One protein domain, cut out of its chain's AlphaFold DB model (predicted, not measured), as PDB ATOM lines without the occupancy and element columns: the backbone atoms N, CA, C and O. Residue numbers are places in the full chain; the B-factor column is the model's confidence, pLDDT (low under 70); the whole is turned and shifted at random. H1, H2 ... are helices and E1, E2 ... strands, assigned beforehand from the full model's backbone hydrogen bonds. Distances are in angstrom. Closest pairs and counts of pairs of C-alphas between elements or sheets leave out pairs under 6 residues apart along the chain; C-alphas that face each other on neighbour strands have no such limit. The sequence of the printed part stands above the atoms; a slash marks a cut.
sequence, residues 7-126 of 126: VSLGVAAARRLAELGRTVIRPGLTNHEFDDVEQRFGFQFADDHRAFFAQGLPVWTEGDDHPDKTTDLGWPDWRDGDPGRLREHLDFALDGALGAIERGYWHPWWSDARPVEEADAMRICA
ATOM      1  N   VAL A   7     229.413 176.883 149.855       94.94
ATOM      2  CA  VAL A   7     228.406 176.560 148.838       94.94
ATOM      3  C   VAL A   7     227.113 176.015 149.460       94.94
ATOM      4  O   VAL A   7     226.013 176.446 149.105       94.94
ATOM      5  N   SER A   8     227.215 175.094 150.424       95.44
ATOM      6  CA  SER A   8     226.048 174.511 151.095       95.44
ATOM      7  C   SER A   8     225.284 175.548 151.921       95.44
ATOM      8  O   SER A   8     224.049 175.519 151.922       95.44
ATOM      9  N   LEU A   9     225.991 176.476 152.579       95.69
ATOM     10  CA  LEU A   9     225.375 177.578 153.325       95.69
ATOM     11  C   LEU A   9     224.600 178.512 152.397       95.69
ATOM     12  O   LEU A   9     223.443 178.821 152.680       95.69
ATOM     13  N   GLY A  10     225.198 178.895 151.268       96.88
ATOM     14  CA  GLY A  10     224.557 179.753 150.275       96.88
ATOM     15  C   GLY A  10     223.264 179.150 149.725       96.88
ATOM     16  O   GLY A  10     222.212 179.797 149.734       96.88
ATOM     17  N   VAL A  11     223.301 177.872 149.329       97.75
ATOM     18  CA  VAL A  11     222.109 177.152 148.844       97.75
ATOM     19  C   VAL A  11     221.028 177.064 149.927       97.75
ATOM     20  O   VAL A  11     219.847 177.293 149.649       97.75
ATOM     21  N   ALA A  12     221.407 176.757 151.172       97.56
ATOM     22  CA  ALA A  12     220.464 176.677 152.286       97.56
ATOM     23  C   ALA A  12     219.821 178.039 152.599       97.56
ATOM     24  O   ALA A  12     218.610 178.111 152.823       97.56
ATOM     25  N   ALA A  13     220.604 179.119 152.566       96.62
ATOM     26  CA  ALA A  13     220.118 180.476 152.777       96.62
ATOM     27  C   ALA A  13     219.144 180.913 151.673       96.62
ATOM     28  O   ALA A  13     218.073 181.441 151.982       96.62
ATOM     29  N   ALA A  14     219.445 180.627 150.402       96.81
ATOM     30  CA  ALA A  14     218.562 180.966 149.286       96.81
ATOM     31  C   ALA A  14     217.224 180.224 149.378       96.81
ATOM     32  O   ALA A  14     216.154 180.823 149.239       96.81
ATOM     33  N   ARG A  15     217.270 178.928 149.715       96.94
ATOM     34  CA  ARG A  15     216.065 178.141 149.992       96.94
ATOM     35  C   ARG A  15     215.252 178.756 151.127       96.94
ATOM     36  O   ARG A  15     214.037 178.893 151.005       96.94
ATOM     37  N   ARG A  16     215.910 179.142 152.224       96.81
ATOM     38  CA  ARG A  16     215.226 179.734 153.373       96.81
ATOM     39  C   ARG A  16     214.553 181.056 153.010       96.81
ATOM     40  O   ARG A  16     213.428 181.288 153.442       96.81
ATOM     41  N   LEU A  17     215.208 181.895 152.210       93.62
ATOM     42  CA  LEU A  17     214.625 183.148 151.737       93.62
ATOM     43  C   LEU A  17     213.378 182.902 150.876       93.62
ATOM     44  O   LEU A  17     212.349 183.542 151.095       93.62
ATOM     45  N   ALA A  18     213.434 181.932 149.959       94.50
ATOM     46  CA  ALA A  18     212.288 181.552 149.135       94.50
ATOM     47  C   ALA A  18     211.105 181.035 149.974       94.50
ATOM     48  O   ALA A  18     209.964 181.425 149.735       94.50
ATOM     49  N   GLU A  19     211.368 180.217 150.998       96.44
ATOM     50  CA  GLU A  19     210.342 179.711 151.923       96.44
ATOM     51  C   GLU A  19     209.654 180.820 152.733       96.44
ATOM     52  O   GLU A  19     208.495 180.669 153.121       96.44
ATOM     53  N   LEU A  20     210.349 181.930 153.006       91.56
ATOM     54  CA  LEU A  20     209.769 183.066 153.722       91.56
ATOM     55  C   LEU A  20     208.761 183.841 152.863       91.56
ATOM     56  O   LEU A  20     207.833 184.427 153.425       91.56
ATOM     57  N   GLY A  21     208.939 183.864 151.536       88.69
ATOM     58  CA  GLY A  21     208.031 184.541 150.604       88.69
ATOM     59  C   GLY A  21     207.867 186.042 150.875       88.69
ATOM     60  O   GLY A  21     206.780 186.582 150.689       88.69
ATOM     61  N   ARG A  22     208.916 186.699 151.393       85.56
ATOM     62  CA  ARG A  22     208.886 188.106 151.844       85.56
ATOM     63  C   ARG A  22     209.448 189.110 150.847       85.56
ATOM     64  O   ARG A  22     209.341 190.294 151.105       85.56
ATOM     65  N   THR A  23     210.067 188.647 149.769       87.50
ATOM     66  CA  THR A  23     210.657 189.502 148.735       87.50
ATOM     67  C   THR A  23     210.528 188.815 147.384       87.50
ATOM     68  O   THR A  23     210.339 187.592 147.307       87.50
ATOM     69  N   VAL A  24     210.616 189.594 146.313       90.38
ATOM     70  CA  VAL A  24     210.628 189.063 144.953       90.38
ATOM     71  C   VAL A  24     211.998 188.456 144.675       90.38
ATOM     72  O   VAL A  24     213.028 189.103 144.842       90.38
ATOM     73  N   ILE A  25     212.012 187.208 144.209       94.50
ATOM     74  CA  ILE A  25     213.235 186.509 143.813       94.50
ATOM     75  C   ILE A  25     213.199 186.315 142.297       94.50
ATOM     76  O   ILE A  25     212.364 185.578 141.769       94.50
ATOM     77  N   ARG A  26     214.095 187.007 141.592       95.88
ATOM     78  CA  ARG A  26     214.330 186.844 140.150       95.88
ATOM     79  C   ARG A  26     215.223 185.622 139.893       95.88
ATOM     80  O   ARG A  26     215.850 185.118 140.830       95.88
ATOM     81  N   PRO A  27     215.334 185.153 138.634       97.50
ATOM     82  CA  PRO A  27     216.336 184.157 138.273       97.50
ATOM     83  C   PRO A  27     217.727 184.553 138.775       97.50
ATOM     84  O   PRO A  27     218.110 185.730 138.708       97.50
ATOM     85  N   GLY A  28     218.448 183.561 139.293       98.00
ATOM     86  CA  GLY A  28     219.787 183.743 139.838       98.00
ATOM     87  C   GLY A  28     220.778 184.286 138.815       98.00
ATOM     88  O   GLY A  28     220.502 184.324 137.612       98.00
ATOM     89  N   LEU A  29     221.918 184.755 139.308       98.25
ATOM     90  CA  LEU A  29     223.008 185.236 138.467       98.25
ATOM     91  C   LEU A  29     223.703 184.065 137.766       98.25
ATOM     92  O   LEU A  29     223.908 182.994 138.340       98.25
ATOM     93  N   THR A  30     224.070 184.281 136.510       98.19
ATOM     94  CA  THR A  30     224.938 183.374 135.755       98.19
ATOM     95  C   THR A  30     226.407 183.617 136.097       98.19
ATOM     96  O   THR A  30     226.767 184.686 136.583       98.19
ATOM     97  N   ASN A  31     227.285 182.660 135.780       97.94
ATOM     98  CA  ASN A  31     228.731 182.832 135.976       97.94
ATOM     99  C   ASN A  31     229.273 184.083 135.267       97.94
ATOM    100  O   ASN A  31     230.060 184.809 135.855       97.94
ATOM    101  N   HIS A  32     228.796 184.367 134.051       98.38
ATOM    102  CA  HIS A  32     229.195 185.566 133.313       98.38
ATOM    103  C   HIS A  32     228.763 186.852 134.029       98.38
ATOM    104  O   HIS A  32     229.542 187.787 134.134       98.38
ATOM    105  N   GLU A  33     227.544 186.886 134.576       98.31
ATOM    106  CA  GLU A  33     227.067 188.044 135.341       98.31
ATOM    107  C   GLU A  33     227.849 188.235 136.648       98.31
ATOM    108  O   GLU A  33     228.109 189.373 137.033       98.31
ATOM    109  N   PHE A  34     228.258 187.154 137.322       98.31
ATOM    110  CA  PHE A  34     229.166 187.267 138.466       98.31
ATOM    111  C   PHE A  34     230.501 187.883 138.056       98.31
ATOM    112  O   PHE A  34     230.937 188.845 138.684       98.31
ATOM    113  N   ASP A  35     231.125 187.355 137.003       98.12
ATOM    114  CA  ASP A  35     232.439 187.808 136.550       98.12
ATOM    115  C   ASP A  35     232.400 189.287 136.111       98.12
ATOM    116  O   ASP A  35     233.303 190.058 136.444       98.12
ATOM    117  N   ASP A  36     231.317 189.714 135.451       97.75
ATOM    118  CA  ASP A  36     231.085 191.113 135.073       97.75
ATOM    119  C   ASP A  36     230.978 192.034 136.302       97.75
ATOM    120  O   ASP A  36     231.578 193.112 136.333       97.75
ATOM    121  N   VAL A  37     230.227 191.629 137.334       97.75
ATOM    122  CA  VAL A  37     230.069 192.410 138.576       97.75
ATOM    123  C   VAL A  37     231.394 192.498 139.333       97.75
ATOM    124  O   VAL A  37     231.807 193.591 139.727       97.75
ATOM    125  N   GLU A  38     232.085 191.373 139.498       97.69
ATOM    126  CA  GLU A  38     233.381 191.304 140.174       97.69
ATOM    127  C   GLU A  38     234.421 192.192 139.481       97.69
ATOM    128  O   GLU A  38     235.075 193.012 140.132       97.69
ATOM    129  N   GLN A  39     234.508 192.128 138.147       97.56
ATOM    130  CA  GLN A  39     235.394 192.992 137.366       97.56
ATOM    131  C   GLN A  39     235.011 194.471 137.490       97.56
ATOM    132  O   GLN A  39     235.881 195.330 137.652       97.56
ATOM    133  N   ARG A  40     233.717 194.789 137.407       96.94
ATOM    134  CA  ARG A  40     233.215 196.168 137.433       96.94
ATOM    135  C   ARG A  40     233.499 196.875 138.754       96.94
ATOM    136  O   ARG A  40     233.775 198.077 138.757       96.94
ATOM    137  N   PHE A  41     233.374 196.163 139.868       96.31
ATOM    138  CA  PHE A  41     233.487 196.750 141.201       96.31
ATOM    139  C   PHE A  41     234.818 196.443 141.898       96.31
ATOM    140  O   PHE A  41     235.149 197.137 142.858       96.31
ATOM    141  N   GLY A  42     235.609 195.497 141.383       95.50
ATOM    142  CA  GLY A  42     236.945 195.182 141.890       95.50
ATOM    143  C   GLY A  42     236.932 194.350 143.171       95.50
ATOM    144  O   GLY A  42     237.764 194.572 144.045       95.50
ATOM    145  N   PHE A  43     235.985 193.418 143.298       94.56
ATOM    146  CA  PHE A  43     235.894 192.482 144.422       94.56
ATOM    147  C   PHE A  43     235.568 191.075 143.919       94.56
ATOM    148  O   PHE A  43     235.245 190.904 142.748       94.56
ATOM    149  N   GLN A  44     235.632 190.081 144.803       94.44
ATOM    150  CA  GLN A  44     235.160 188.726 144.524       94.44
ATOM    151  C   GLN A  44     234.059 188.342 145.504       94.44
ATOM    152  O   GLN A  44     234.156 188.621 146.703       94.44
ATOM    153  N   PHE A  45     233.013 187.694 145.006       95.19
ATOM    154  CA  PHE A  45     232.028 187.072 145.874       95.19
ATOM    155  C   PHE A  45     232.648 185.845 146.548       95.19
ATOM    156  O   PHE A  45     233.318 185.040 145.906       95.19
ATOM    157  N   ALA A  46     232.374 185.677 147.840       93.19
ATOM    158  CA  ALA A  46     232.658 184.431 148.536       93.19
ATOM    159  C   ALA A  46     231.801 183.277 147.975       93.19
ATOM    160  O   ALA A  46     230.739 183.502 147.381       93.19
ATOM    161  N   ASP A  47     232.257 182.038 148.172       94.44
ATOM    162  CA  ASP A  47     231.616 180.836 147.616       94.44
ATOM    163  C   ASP A  47     230.149 180.687 148.046       94.44
ATOM    164  O   ASP A  47     229.294 180.275 147.257       94.44
ATOM    165  N   ASP A  48     229.833 181.070 149.282       95.50
ATOM    166  CA  ASP A  48     228.473 181.089 149.814       95.50
ATOM    167  C   ASP A  48     227.597 182.152 149.142       95.50
ATOM    168  O   ASP A  48     226.462 181.860 148.762       95.50
ATOM    169  N   HIS A  49     228.118 183.358 148.914       95.56
ATOM    170  CA  HIS A  49     227.416 184.413 148.190       95.56
ATOM    171  C   HIS A  49     227.169 184.034 146.727       95.56
ATOM    172  O   HIS A  49     226.045 184.205 146.243       95.56
ATOM    173  N   ARG A  50     228.166 183.470 146.025       97.25
ATOM    174  CA  ARG A  50     227.979 182.965 144.652       97.25
ATOM    175  C   ARG A  50     226.904 181.881 144.622       97.25
ATOM    176  O   ARG A  50     225.972 181.960 143.824       97.25
ATOM    177  N   ALA A  51     226.975 180.904 145.527       97.69
ATOM    178  CA  ALA A  51     225.980 179.841 145.611       97.69
ATOM    179  C   ALA A  51     224.572 180.373 145.925       97.69
ATOM    180  O   ALA A  51     223.604 179.925 145.313       97.69
ATOM    181  N   PHE A  52     224.454 181.353 146.825       97.88
ATOM    182  CA  PHE A  52     223.193 182.007 147.168       97.88
ATOM    183  C   PHE A  52     222.571 182.719 145.960       97.88
ATOM    184  O   PHE A  52     221.454 182.388 145.557       97.88
ATOM    185  N   PHE A  53     223.302 183.647 145.335       97.69
ATOM    186  CA  PHE A  53     222.780 184.445 144.222       97.69
ATOM    187  C   PHE A  53     222.581 183.628 142.937       97.69
ATOM    188  O   PHE A  53     221.772 184.017 142.095       97.69
ATOM    189  N   ALA A  54     223.245 182.477 142.786       97.94
ATOM    190  CA  ALA A  54     222.994 181.541 141.688       97.94
ATOM    191  C   ALA A  54     221.639 180.817 141.815       97.94
ATOM    192  O   ALA A  54     221.037 180.465 140.802       97.94
ATOM    193  N   GLN A  55     221.132 180.602 143.037       97.94
ATOM    194  CA  GLN A  55     219.801 180.009 143.240       97.94
ATOM    195  C   GLN A  55     218.671 181.003 142.943       97.94
ATOM    196  O   GLN A  55     217.594 180.606 142.497       97.94
ATOM    197  N   GLY A  56     218.904 182.292 143.183       96.88
ATOM    198  CA  GLY A  56     217.926 183.344 142.954       96.88
ATOM    199  C   GLY A  56     218.477 184.708 143.344       96.88
ATOM    200  O   GLY A  56     219.215 184.827 144.318       96.88
ATOM    201  N   LEU A  57     218.105 185.738 142.585       96.50
ATOM    202  CA  LEU A  57     218.489 187.115 142.873       96.50
ATOM    203  C   LEU A  57     217.325 187.816 143.583       96.50
ATOM    204  O   LEU A  57     216.340 188.155 142.916       96.50
ATOM    205  N   PRO A  58     217.382 188.007 144.913       93.62
ATOM    206  CA  PRO A  58     216.388 188.818 145.592       93.62
ATOM    207  C   PRO A  58     216.506 190.263 145.117       93.62
ATOM    208  O   PRO A  58     217.607 190.806 145.034       93.62
ATOM    209  N   VAL A  59     215.372 190.875 144.800       87.50
ATOM    210  CA  VAL A  59     215.306 192.288 144.433       87.50
ATOM    211  C   VAL A  59     214.431 193.017 145.424       87.50
ATOM    212  O   VAL A  59     213.297 192.622 145.684       87.50
ATOM    213  N   TRP A  60     214.988 194.080 145.992       83.12
ATOM    214  CA  TRP A  60     214.283 194.895 146.959       83.12
ATOM    215  C   TRP A  60     213.241 195.766 146.277       83.12
ATOM    216  O   TRP A  60     213.503 196.418 145.265       83.12
ATOM    217  N   THR A  61     212.056 195.793 146.870       76.12
ATOM    218  CA  THR A  61     211.012 196.764 146.550       76.12
ATOM    219  C   THR A  61     210.688 197.577 147.800       76.12
ATOM    220  O   THR A  61     210.875 197.085 148.910       76.12
ATOM    221  N   GLU A  62     210.176 198.804 147.654       67.69
ATOM    222  CA  GLU A  62     209.878 199.712 148.784       67.69
ATOM    223  C   GLU A  62     208.957 199.091 149.866       67.69
ATOM    224  O   GLU A  62     208.892 199.589 150.986       67.69
ATOM    225  N   GLY A  63     208.254 197.993 149.557       66.06
ATOM    226  CA  GLY A  63     207.417 197.238 150.498       66.06
ATOM    227  C   GLY A  63     208.129 196.145 151.307       66.06
ATOM    228  O   GLY A  63     207.509 195.581 152.207       66.06
ATOM    229  N   ASP A  64     209.400 195.846 151.022       69.75
ATOM    230  CA  ASP A  64     210.169 194.782 151.690       69.75
ATOM    231  C   ASP A  64     210.839 195.260 152.995       69.75
ATOM    232  O   ASP A  64     211.547 194.502 153.663       69.75
ATOM    233  N   ASP A  65     210.634 196.524 153.370       73.31
ATOM    234  CA  ASP A  65     211.283 197.148 154.516       73.31
ATOM    235  C   ASP A  65     210.770 196.629 155.865       73.31
ATOM    236  O   ASP A  65     209.579 196.662 156.180       73.31
ATOM    237  N   HIS A  66     211.713 196.219 156.717       75.44
ATOM    238  CA  HIS A  66     211.464 195.941 158.128       75.44
ATOM    239  C   HIS A  66     211.839 197.169 158.976       75.44
ATOM    240  O   HIS A  66     212.877 197.779 158.707       75.44
ATOM    241  N   PRO A  67     211.069 197.531 160.024       81.56
ATOM    242  CA  PRO A  67     211.381 198.682 160.880       81.56
ATOM    243  C   PRO A  67     212.755 198.590 161.559       81.56
ATOM    244  O   PRO A  67     213.379 199.614 161.810       81.56
ATOM    245  N   ASP A  68     213.241 197.371 161.799       82.12
ATOM    246  CA  ASP A  68     214.544 197.112 162.430       82.12
ATOM    247  C   ASP A  68     215.689 196.916 161.416       82.12
ATOM    248  O   ASP A  68     216.698 196.282 161.733       82.12
ATOM    249  N   LYS A  69     215.539 197.380 160.167       79.81
ATOM    250  CA  LYS A  69     216.598 197.240 159.158       79.81
ATOM    251  C   LYS A  69     217.842 198.042 159.551       79.81
ATOM    252  O   LYS A  69     217.752 199.185 159.989       79.81
ATOM    253  N   THR A  70     219.014 197.441 159.355       79.31
ATOM    254  CA  THR A  70     220.304 198.074 159.675       79.31
ATOM    255  C   THR A  70     220.631 199.231 158.729       79.31
ATOM    256  O   THR A  70     221.272 200.194 159.140       79.31
ATOM    257  N   THR A  71     220.200 199.143 157.469       81.88
ATOM    258  CA  THR A  71     220.428 200.157 156.431       81.88
ATOM    259  C   THR A  71     219.189 200.308 155.551       81.88
ATOM    260  O   THR A  71     218.310 199.445 155.533       81.88
ATOM    261  N   ASP A  72     219.111 201.402 154.798       84.50
ATOM    262  CA  ASP A  72     218.094 201.624 153.769       84.50
ATOM    263  C   ASP A  72     218.435 200.989 152.413       84.50
ATOM    264  O   ASP A  72     217.650 201.109 151.479       84.50
ATOM    265  N   LEU A  73     219.563 200.284 152.315       84.19
ATOM    266  CA  LEU A  73     220.103 199.772 151.056       84.19
ATOM    267  C   LEU A  73     219.341 198.556 150.488       84.19
ATOM    268  O   LEU A  73     219.492 198.244 149.305       84.19
ATOM    269  N   GLY A  74     218.533 197.870 151.308       85.81
ATOM    270  CA  GLY A  74     217.723 196.720 150.884       85.81
ATOM    271  C   GLY A  74     218.545 195.511 150.404       85.81
ATOM    272  O   GLY A  74     219.705 195.352 150.762       85.81
ATOM    273  N   TRP A  75     217.943 194.632 149.599       89.31
ATOM    274  CA  TRP A  75     218.661 193.621 148.805       89.31
ATOM    275  C   TRP A  75     219.302 194.252 147.554       89.31
ATOM    276  O   TRP A  75     218.593 194.927 146.803       89.31
ATOM    277  N   PRO A  76     220.598 194.011 147.279       91.44
ATOM    278  CA  PRO A  76     221.263 194.544 146.091       91.44
ATOM    279  C   PRO A  76     220.811 193.828 144.806       91.44
ATOM    280  O   PRO A  76     221.006 192.620 144.656       91.44
ATOM    281  N   ASP A  77     220.271 194.578 143.838       93.06
ATOM    282  CA  ASP A  77     220.074 194.078 142.469       93.06
ATOM    283  C   ASP A  77     221.400 194.167 141.700       93.06
ATOM    284  O   ASP A  77     221.709 195.167 141.059       93.06
ATOM    285  N   TRP A  78     222.210 193.113 141.773       95.62
ATOM    286  CA  TRP A  78     223.505 193.046 141.086       95.62
ATOM    287  C   TRP A  78     223.413 193.047 139.554       95.62
ATOM    288  O   TRP A  78     224.425 193.270 138.893       95.62
ATOM    289  N   ARG A  79     222.228 192.793 138.987       95.38
ATOM    290  CA  ARG A  79     222.020 192.719 137.537       95.38
ATOM    291  C   ARG A  79     221.673 194.083 136.955       95.38
ATOM    292  O   ARG A  79     222.309 194.521 136.003       95.38
ATOM    293  N   ASP A  80     220.681 194.745 137.543       92.81
ATOM    294  CA  ASP A  80     220.077 195.962 136.989       92.81
ATOM    295  C   ASP A  80     220.120 197.160 137.961       92.81
ATOM    296  O   ASP A  80     219.589 198.229 137.655       92.81
ATOM    297  N   GLY A  81     220.730 197.002 139.138       91.88
ATOM    298  CA  GLY A  81     220.765 198.024 140.181       91.88
ATOM    299  C   GLY A  81     221.593 199.258 139.829       91.88
ATOM    300  O   GLY A  81     222.534 199.218 139.027       91.88
ATOM    301  N   ASP A  82     221.256 200.376 140.480       93.06
ATOM    302  CA  ASP A  82     222.016 201.615 140.351       93.06
ATOM    303  C   ASP A  82     223.476 201.402 140.808       93.06
ATOM    304  O   ASP A  82     223.710 200.925 141.923       93.06
ATOM    305  N   PRO A  83     224.482 201.762 139.994       94.88
ATOM    306  CA  PRO A  83     225.876 201.465 140.315       94.88
ATOM    307  C   PRO A  83     226.395 202.223 141.540       94.88
ATOM    308  O   PRO A  83     227.309 201.735 142.203       94.88
ATOM    309  N   GLY A  84     225.837 203.404 141.825       95.38
ATOM    310  CA  GLY A  84     226.145 204.172 143.029       95.38
ATOM    311  C   GLY A  84     225.610 203.468 144.270       95.38
ATOM    312  O   GLY A  84     226.366 203.223 145.201       95.38
ATOM    313  N   ARG A  85     224.354 203.012 144.238       92.38
ATOM    314  CA  ARG A  85     223.762 202.215 145.327       92.38
ATOM    315  C   ARG A  85     224.477 200.884 145.555       92.38
ATOM    316  O   ARG A  85     224.686 200.487 146.696       92.38
ATOM    317  N   LEU A  86     224.892 200.191 144.494       94.75
ATOM    318  CA  LEU A  86     225.699 198.972 144.630       94.75
ATOM    319  C   LEU A  86     227.089 199.266 145.215       94.75
ATOM    320  O   LEU A  86     227.619 198.450 145.965       94.75
ATOM    321  N   ARG A  87     227.667 200.439 144.923       96.12
ATOM    322  CA  ARG A  87     228.893 200.893 145.586       96.12
ATOM    323  C   ARG A  87     228.652 201.156 147.073       96.12
ATOM    324  O   ARG A  87     229.436 200.671 147.874       96.12
ATOM    325  N   GLU A  88     227.549 201.808 147.444       95.19
ATOM    326  CA  GLU A  88     227.176 202.032 148.852       95.19
ATOM    327  C   GLU A  88     227.062 200.715 149.642       95.19
ATOM    328  O   GLU A  88     227.494 200.650 150.790       95.19
ATOM    329  N   HIS A  89     226.539 199.643 149.030       92.75
ATOM    330  CA  HIS A  89     226.531 198.296 149.625       92.75
ATOM    331  C   HIS A  89     227.938 197.783 149.953       92.75
ATOM    332  O   HIS A  89     228.168 197.256 151.044       92.75
ATOM    333  N   LEU A  90     228.872 197.932 149.013       95.00
ATOM    334  CA  LEU A  90     230.259 197.496 149.186       95.00
ATOM    335  C   LEU A  90     230.989 198.356 150.221       95.00
ATOM    336  O   LEU A  90     231.671 197.813 151.089       95.00
ATOM    337  N   ASP A  91     230.799 199.672 150.162       95.44
ATOM    338  CA  ASP A  91     231.399 200.622 151.096       95.44
ATOM    339  C   ASP A  91     230.888 200.365 152.521       95.44
ATOM    340  O   ASP A  91     231.685 200.287 153.449       95.44
ATOM    341  N   PHE A  92     229.588 200.097 152.702       92.88
ATOM    342  CA  PHE A  92     229.026 199.746 154.009       92.88
ATOM    343  C   PHE A  92     229.653 198.474 154.600       92.88
ATOM    344  O   PHE A  92     229.976 198.427 155.792       92.88
ATOM    345  N   ALA A  93     229.847 197.435 153.780       91.12
ATOM    346  CA  ALA A  93     230.498 196.202 154.219       91.12
ATOM    347  C   ALA A  93     231.972 196.439 154.596       91.12
ATOM    348  O   ALA A  93     232.437 195.940 155.627       91.12
ATOM    349  N   LEU A  94     232.691 197.227 153.791       93.62
ATOM    350  CA  LEU A  94     234.087 197.584 154.029       93.62
ATOM    351  C   LEU A  94     234.250 198.424 155.302       93.62
ATOM    352  O   LEU A  94     235.049 198.064 156.168       93.62
ATOM    353  N   ASP A  95     233.462 199.485 155.457       95.00
ATOM    354  CA  ASP A  95     233.471 200.360 156.631       95.00
ATOM    355  C   ASP A  95     233.149 199.576 157.910       95.00
ATOM    356  O   ASP A  95     233.778 199.772 158.955       95.00
ATOM    357  N   GLY A  96     232.212 198.626 157.830       92.06
ATOM    358  CA  GLY A  96     231.899 197.713 158.927       92.06
ATOM    359  C   GLY A  96     233.104 196.866 159.353       92.06
ATOM    360  O   GLY A  96     233.398 196.767 160.553       92.06
ATOM    361  N   ALA A  97     233.821 196.286 158.387       91.62
ATOM    362  CA  ALA A  97     235.014 195.479 158.634       91.62
ATOM    363  C   ALA A  97     236.181 196.319 159.183       91.62
ATOM    364  O   ALA A  97     236.775 195.951 160.201       91.62
ATOM    365  N   LEU A  98     236.469 197.472 158.571       93.62
ATOM    366  CA  LEU A  98     237.512 198.399 159.022       93.62
ATOM    367  C   LEU A  98     237.228 198.901 160.439       93.62
ATOM    368  O   LEU A  98     238.090 198.807 161.312       93.62
ATOM    369  N   GLY A  99     235.991 199.316 160.721       95.19
ATOM    370  CA  GLY A  99     235.596 199.743 162.059       95.19
ATOM    371  C   GLY A  99     235.724 198.627 163.105       95.19
ATOM    372  O   GLY A  99     236.052 198.892 164.264       95.19
ATOM    373  N   ALA A 100     235.489 197.362 162.736       93.69
ATOM    374  CA  ALA A 100     235.731 196.231 163.631       93.69
ATOM    375  C   ALA A 100     237.233 196.060 163.934       93.69
ATOM    376  O   ALA A 100     237.601 195.906 165.103       93.69
ATOM    377  N   ILE A 101     238.091 196.164 162.915       93.50
ATOM    378  CA  ILE A 101     239.557 196.109 163.053       93.50
ATOM    379  C   ILE A 101     240.074 197.230 163.960       93.50
ATOM    380  O   ILE A 101     240.889 196.985 164.858       93.50
ATOM    381  N   GLU A 102     239.577 198.452 163.783       93.38
ATOM    382  CA  GLU A 102     239.917 199.601 164.629       93.38
ATOM    383  C   GLU A 102     239.564 199.361 166.101       93.38
ATOM    384  O   GLU A 102     240.343 199.701 166.990       93.38
ATOM    385  N   ARG A 103     238.440 198.687 166.373       95.25
ATOM    386  CA  ARG A 103     238.016 198.303 167.731       95.25
ATOM    387  C   ARG A 103     238.742 197.075 168.293       95.25
ATOM    388  O   ARG A 103     238.420 196.627 169.391       95.25
ATOM    389  N   GLY A 104     239.722 196.540 167.570       92.25
ATOM    390  CA  GLY A 104     240.558 195.430 168.024       92.25
ATOM    391  C   GLY A 104     240.078 194.047 167.591       92.25
ATOM    392  O   GLY A 104     240.701 193.061 167.978       92.25
ATOM    393  N   TYR A 105     239.013 193.946 166.792       93.56
ATOM    394  CA  TYR A 105     238.570 192.663 166.255       93.56
ATOM    395  C   TYR A 105     239.494 192.187 165.129       93.56
ATOM    396  O   TYR A 105     239.876 192.957 164.251       93.56
ATOM    397  N   TRP A 106     239.832 190.901 165.136       91.62
ATOM    398  CA  TRP A 106     240.548 190.249 164.045       91.62
ATOM    399  C   TRP A 106     239.939 188.870 163.828       91.62
ATOM    400  O   TRP A 106     239.912 188.060 164.757       91.62
ATOM    401  N   HIS A 107     239.393 188.618 162.637       88.31
ATOM    402  CA  HIS A 107     238.713 187.355 162.378       88.31
ATOM    403  C   HIS A 107     239.743 186.208 162.314       88.31
ATOM    404  O   HIS A 107     240.705 186.322 161.554       88.31
ATOM    405  N   PRO A 108     239.546 185.078 163.023       87.75
ATOM    406  CA  PRO A 108     240.493 183.952 163.010       87.75
ATOM    407  C   PRO A 108     240.743 183.324 161.631       87.75
ATOM    408  O   PRO A 108     241.714 182.602 161.448       87.75
ATOM    409  N   TRP A 109     239.858 183.565 160.661       83.44
ATOM    410  CA  TRP A 109     240.033 183.102 159.275       83.44
ATOM    411  C   TRP A 109     240.929 184.003 158.422       83.44
ATOM    412  O   TRP A 109     241.352 183.569 157.359       83.44
ATOM    413  N   TRP A 110     241.211 185.239 158.847       86.62
ATOM    414  CA  TRP A 110     242.123 186.116 158.104       86.62
ATOM    415  C   TRP A 110     243.580 185.718 158.336       86.62
ATOM    416  O   TRP A 110     244.378 185.716 157.405       86.62
ATOM    417  N   SER A 111     243.922 185.357 159.571       89.19
ATOM    418  CA  SER A 111     245.217 184.793 159.961       89.19
ATOM    419  C   SER A 111     245.172 184.347 161.427       89.19
ATOM    420  O   SER A 111     244.283 184.754 162.179       89.19
ATOM    421  N   ASP A 112     246.185 183.586 161.856       87.38
ATOM    422  CA  ASP A 112     246.343 183.143 163.251       87.38
ATOM    423  C   ASP A 112     246.379 184.308 164.258       87.38
ATOM    424  O   ASP A 112     245.920 184.179 165.394       87.38
ATOM    425  N   ALA A 113     246.943 185.450 163.856       89.75
ATOM    426  CA  ALA A 113     247.034 186.648 164.678       89.75
ATOM    427  C   ALA A 113     246.979 187.922 163.830       89.75
ATOM    428  O   ALA A 113     247.412 187.937 162.673       89.75
ATOM    429  N   ARG A 114     246.497 189.009 164.445       90.88
ATOM    430  CA  ARG A 114     246.497 190.341 163.837       90.88
ATOM    431  C   ARG A 114     247.937 190.765 163.512       90.88
ATOM    432  O   ARG A 114     248.768 190.756 164.424       90.88
ATOM    433  N   PRO A 115     248.228 191.179 162.269       91.56
ATOM    434  CA  PRO A 115     249.538 191.702 161.914       91.56
ATOM    435  C   PRO A 115     249.830 192.983 162.705       91.56
ATOM    436  O   PRO A 115     248.958 193.841 162.868       91.56
ATOM    437  N   VAL A 116     251.058 193.094 163.208       90.50
ATOM    438  CA  VAL A 116     251.551 194.295 163.905       90.50
ATOM    439  C   VAL A 116     252.314 195.194 162.935       90.50
ATOM    440  O   VAL A 116     252.188 196.413 163.004       90.50
ATOM    441  N   GLU A 117     253.046 194.591 161.997       91.06
ATOM    442  CA  GLU A 117     253.825 195.285 160.977       91.06
ATOM    443  C   GLU A 117     253.089 195.301 159.627       91.06
ATOM    444  O   GLU A 117     252.430 194.330 159.242       91.06
ATOM    445  N   GLU A 118     253.259 196.372 158.848       87.62
ATOM    446  CA  GLU A 118     252.656 196.512 157.510       87.62
ATOM    447  C   GLU A 118     253.069 195.372 156.564       87.62
ATOM    448  O   GLU A 118     252.253 194.838 155.814       87.62
ATOM    449  N   ALA A 119     254.324 194.926 156.651       89.81
ATOM    450  CA  ALA A 119     254.825 193.810 155.853       89.81
ATOM    451  C   ALA A 119     254.129 192.472 156.176       89.81
ATOM    452  O   ALA A 119     254.041 191.608 155.303       89.81
ATOM    453  N   ASP A 120     253.647 192.285 157.412       88.38
ATOM    454  CA  ASP A 120     252.843 191.117 157.782       88.38
ATOM    455  C   ASP A 120     251.429 191.224 157.212       88.38
ATOM    456  O   ASP A 120     250.908 190.240 156.690       88.38
ATOM    457  N   ALA A 121     250.837 192.423 157.247       86.62
ATOM    458  CA  ALA A 121     249.523 192.675 156.661       86.62
ATOM    459  C   ALA A 121     249.521 192.409 155.146       86.62
ATOM    460  O   ALA A 121     248.663 191.683 154.649       86.62
ATOM    461  N   MET A 122     250.539 192.891 154.426       87.62
ATOM    462  CA  MET A 122     250.660 192.677 152.978       87.62
ATOM    463  C   MET A 122     250.812 191.202 152.585       87.62
ATOM    464  O   MET A 122     250.442 190.836 151.475       87.62
ATOM    465  N   ARG A 123     251.328 190.342 153.474       86.25
ATOM    466  CA  ARG A 123     251.405 188.890 153.237       86.25
ATOM    467  C   ARG A 123     250.068 188.174 153.386       86.25
ATOM    468  O   ARG A 123     249.920 187.095 152.832       86.25
ATOM    469  N   ILE A 124     249.137 188.742 154.146       82.19
ATOM    470  CA  ILE A 124     247.791 188.190 154.340       82.19
ATOM    471  C   ILE A 124     246.880 188.578 153.166       82.19
ATOM    472  O   ILE A 124     245.984 187.826 152.807       82.19
ATOM    473  N   CYS A 125     247.117 189.745 152.561       70.38
ATOM    474  CA  CYS A 125     246.331 190.261 151.437       70.38
ATOM    475  C   CYS A 125     246.774 189.755 150.049       70.38
ATOM    476  O   CYS A 125     246.146 190.141 149.063       70.38
ATOM    477  N   ALA A 126     247.863 188.983 149.962       55.44
ATOM    478  CA  ALA A 126     248.459 188.494 148.713       55.44
ATOM    479  C   ALA A 126     248.014 187.064 148.389       55.44
ATOM    480  O   ALA A 126     247.807 186.789 147.185       55.44
TER     481      ALA A 126
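Overview. This is residues 7 to 126 of the 126 residues of an uncharacterized protein of Micromonospora sp. CP22 (UniProt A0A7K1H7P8). The model has a main body at one end, where H1 and H3 pack on each other near a small two-strand ribbon of E1 and E2, and the long helix H4 leads from this body towards a separate small end made of H5 and the loop of residues 103 to 117. H2 lies near both H3 and the beginning of H4, and a long loop, residues 60 to 82, joins the ribbon to H4. The printed part has 120 residues with five named helices and two named strands, in the order H1 E1 H2 H3 E2 H4 H5; the sheet, in the order E1 - E2, is antiparallel, and the class is mostly helix. The whole is only just loose, close to compact, with a radius of gyration of the C-alphas of 16.5 A and spans of 47 by 34 by 29 A.

Along the chain. The strands are E1, residues 24 to 26, 6.5 A long from first to last C-alpha, and E2, residues 57 to 59, 6.3 A. H1, residues 7 to 20, is 20.3 A long and begins with C-alpha 7 at (228.406, 176.560, 148.838). H3 is residues 47 to 55, 12.6 A, and H2 is residues 31 to 41, 15.6 A. H4, residues 83 to 102, is the longest helix at 28.1 A, from C-alpha 83 at (225.876, 201.465, 140.315) to C-alpha 102 at (239.917, 199.601, 164.629). H5, residues 118 to 124, is 10.1 A long and ends with C-alpha 124 at (247.791, 188.190, 154.340).

Arrangement. E1 and E2 are antiparallel neighbours, with 139 degrees between their directions; N 26 and O 57 are 2.8 A apart and N 59 and O 24 are 2.9 A apart, within hydrogen-bond range. The closest C-alphas of H1 and E1, those of Ala 18 and Ile 25, are 7.3 A apart. H1 and H3 touch, the same way at a steep tilt of 41 degrees, and their closest C-alphas, of Gly 10 and Phe 52, are 4.1 A apart. H2 and H3 are close but not clearly touching, their closest C-alphas, of Phe 34 and Arg 50, being 7.6 A apart. H2 and H4 are also close but not clearly touching, with the closest C-alphas, of Phe 41 and Arg 87, 7.6 A apart; their steep tilt of 69.8 degrees is only just short of about perpendicular. H5 is apart from H1, H2, H3, H4, E1 and E2. In H1, H2, H3 and H4 every O i to N i+4 pair is within hydrogen-bond range; in H5, 2 of 3 are.

Size, cuts and confidence. The two C-alphas farthest apart, of Gly 21 and Glu 117, are 48.2 A apart. The printed part has no cut. The links from E2 to H4, 23 residues, and from H4 to H5, 15 residues, are long; the others are tight. The mean pLDDT of the printed part is 91.2, with residues 62 to 64 and residue 126 under 70.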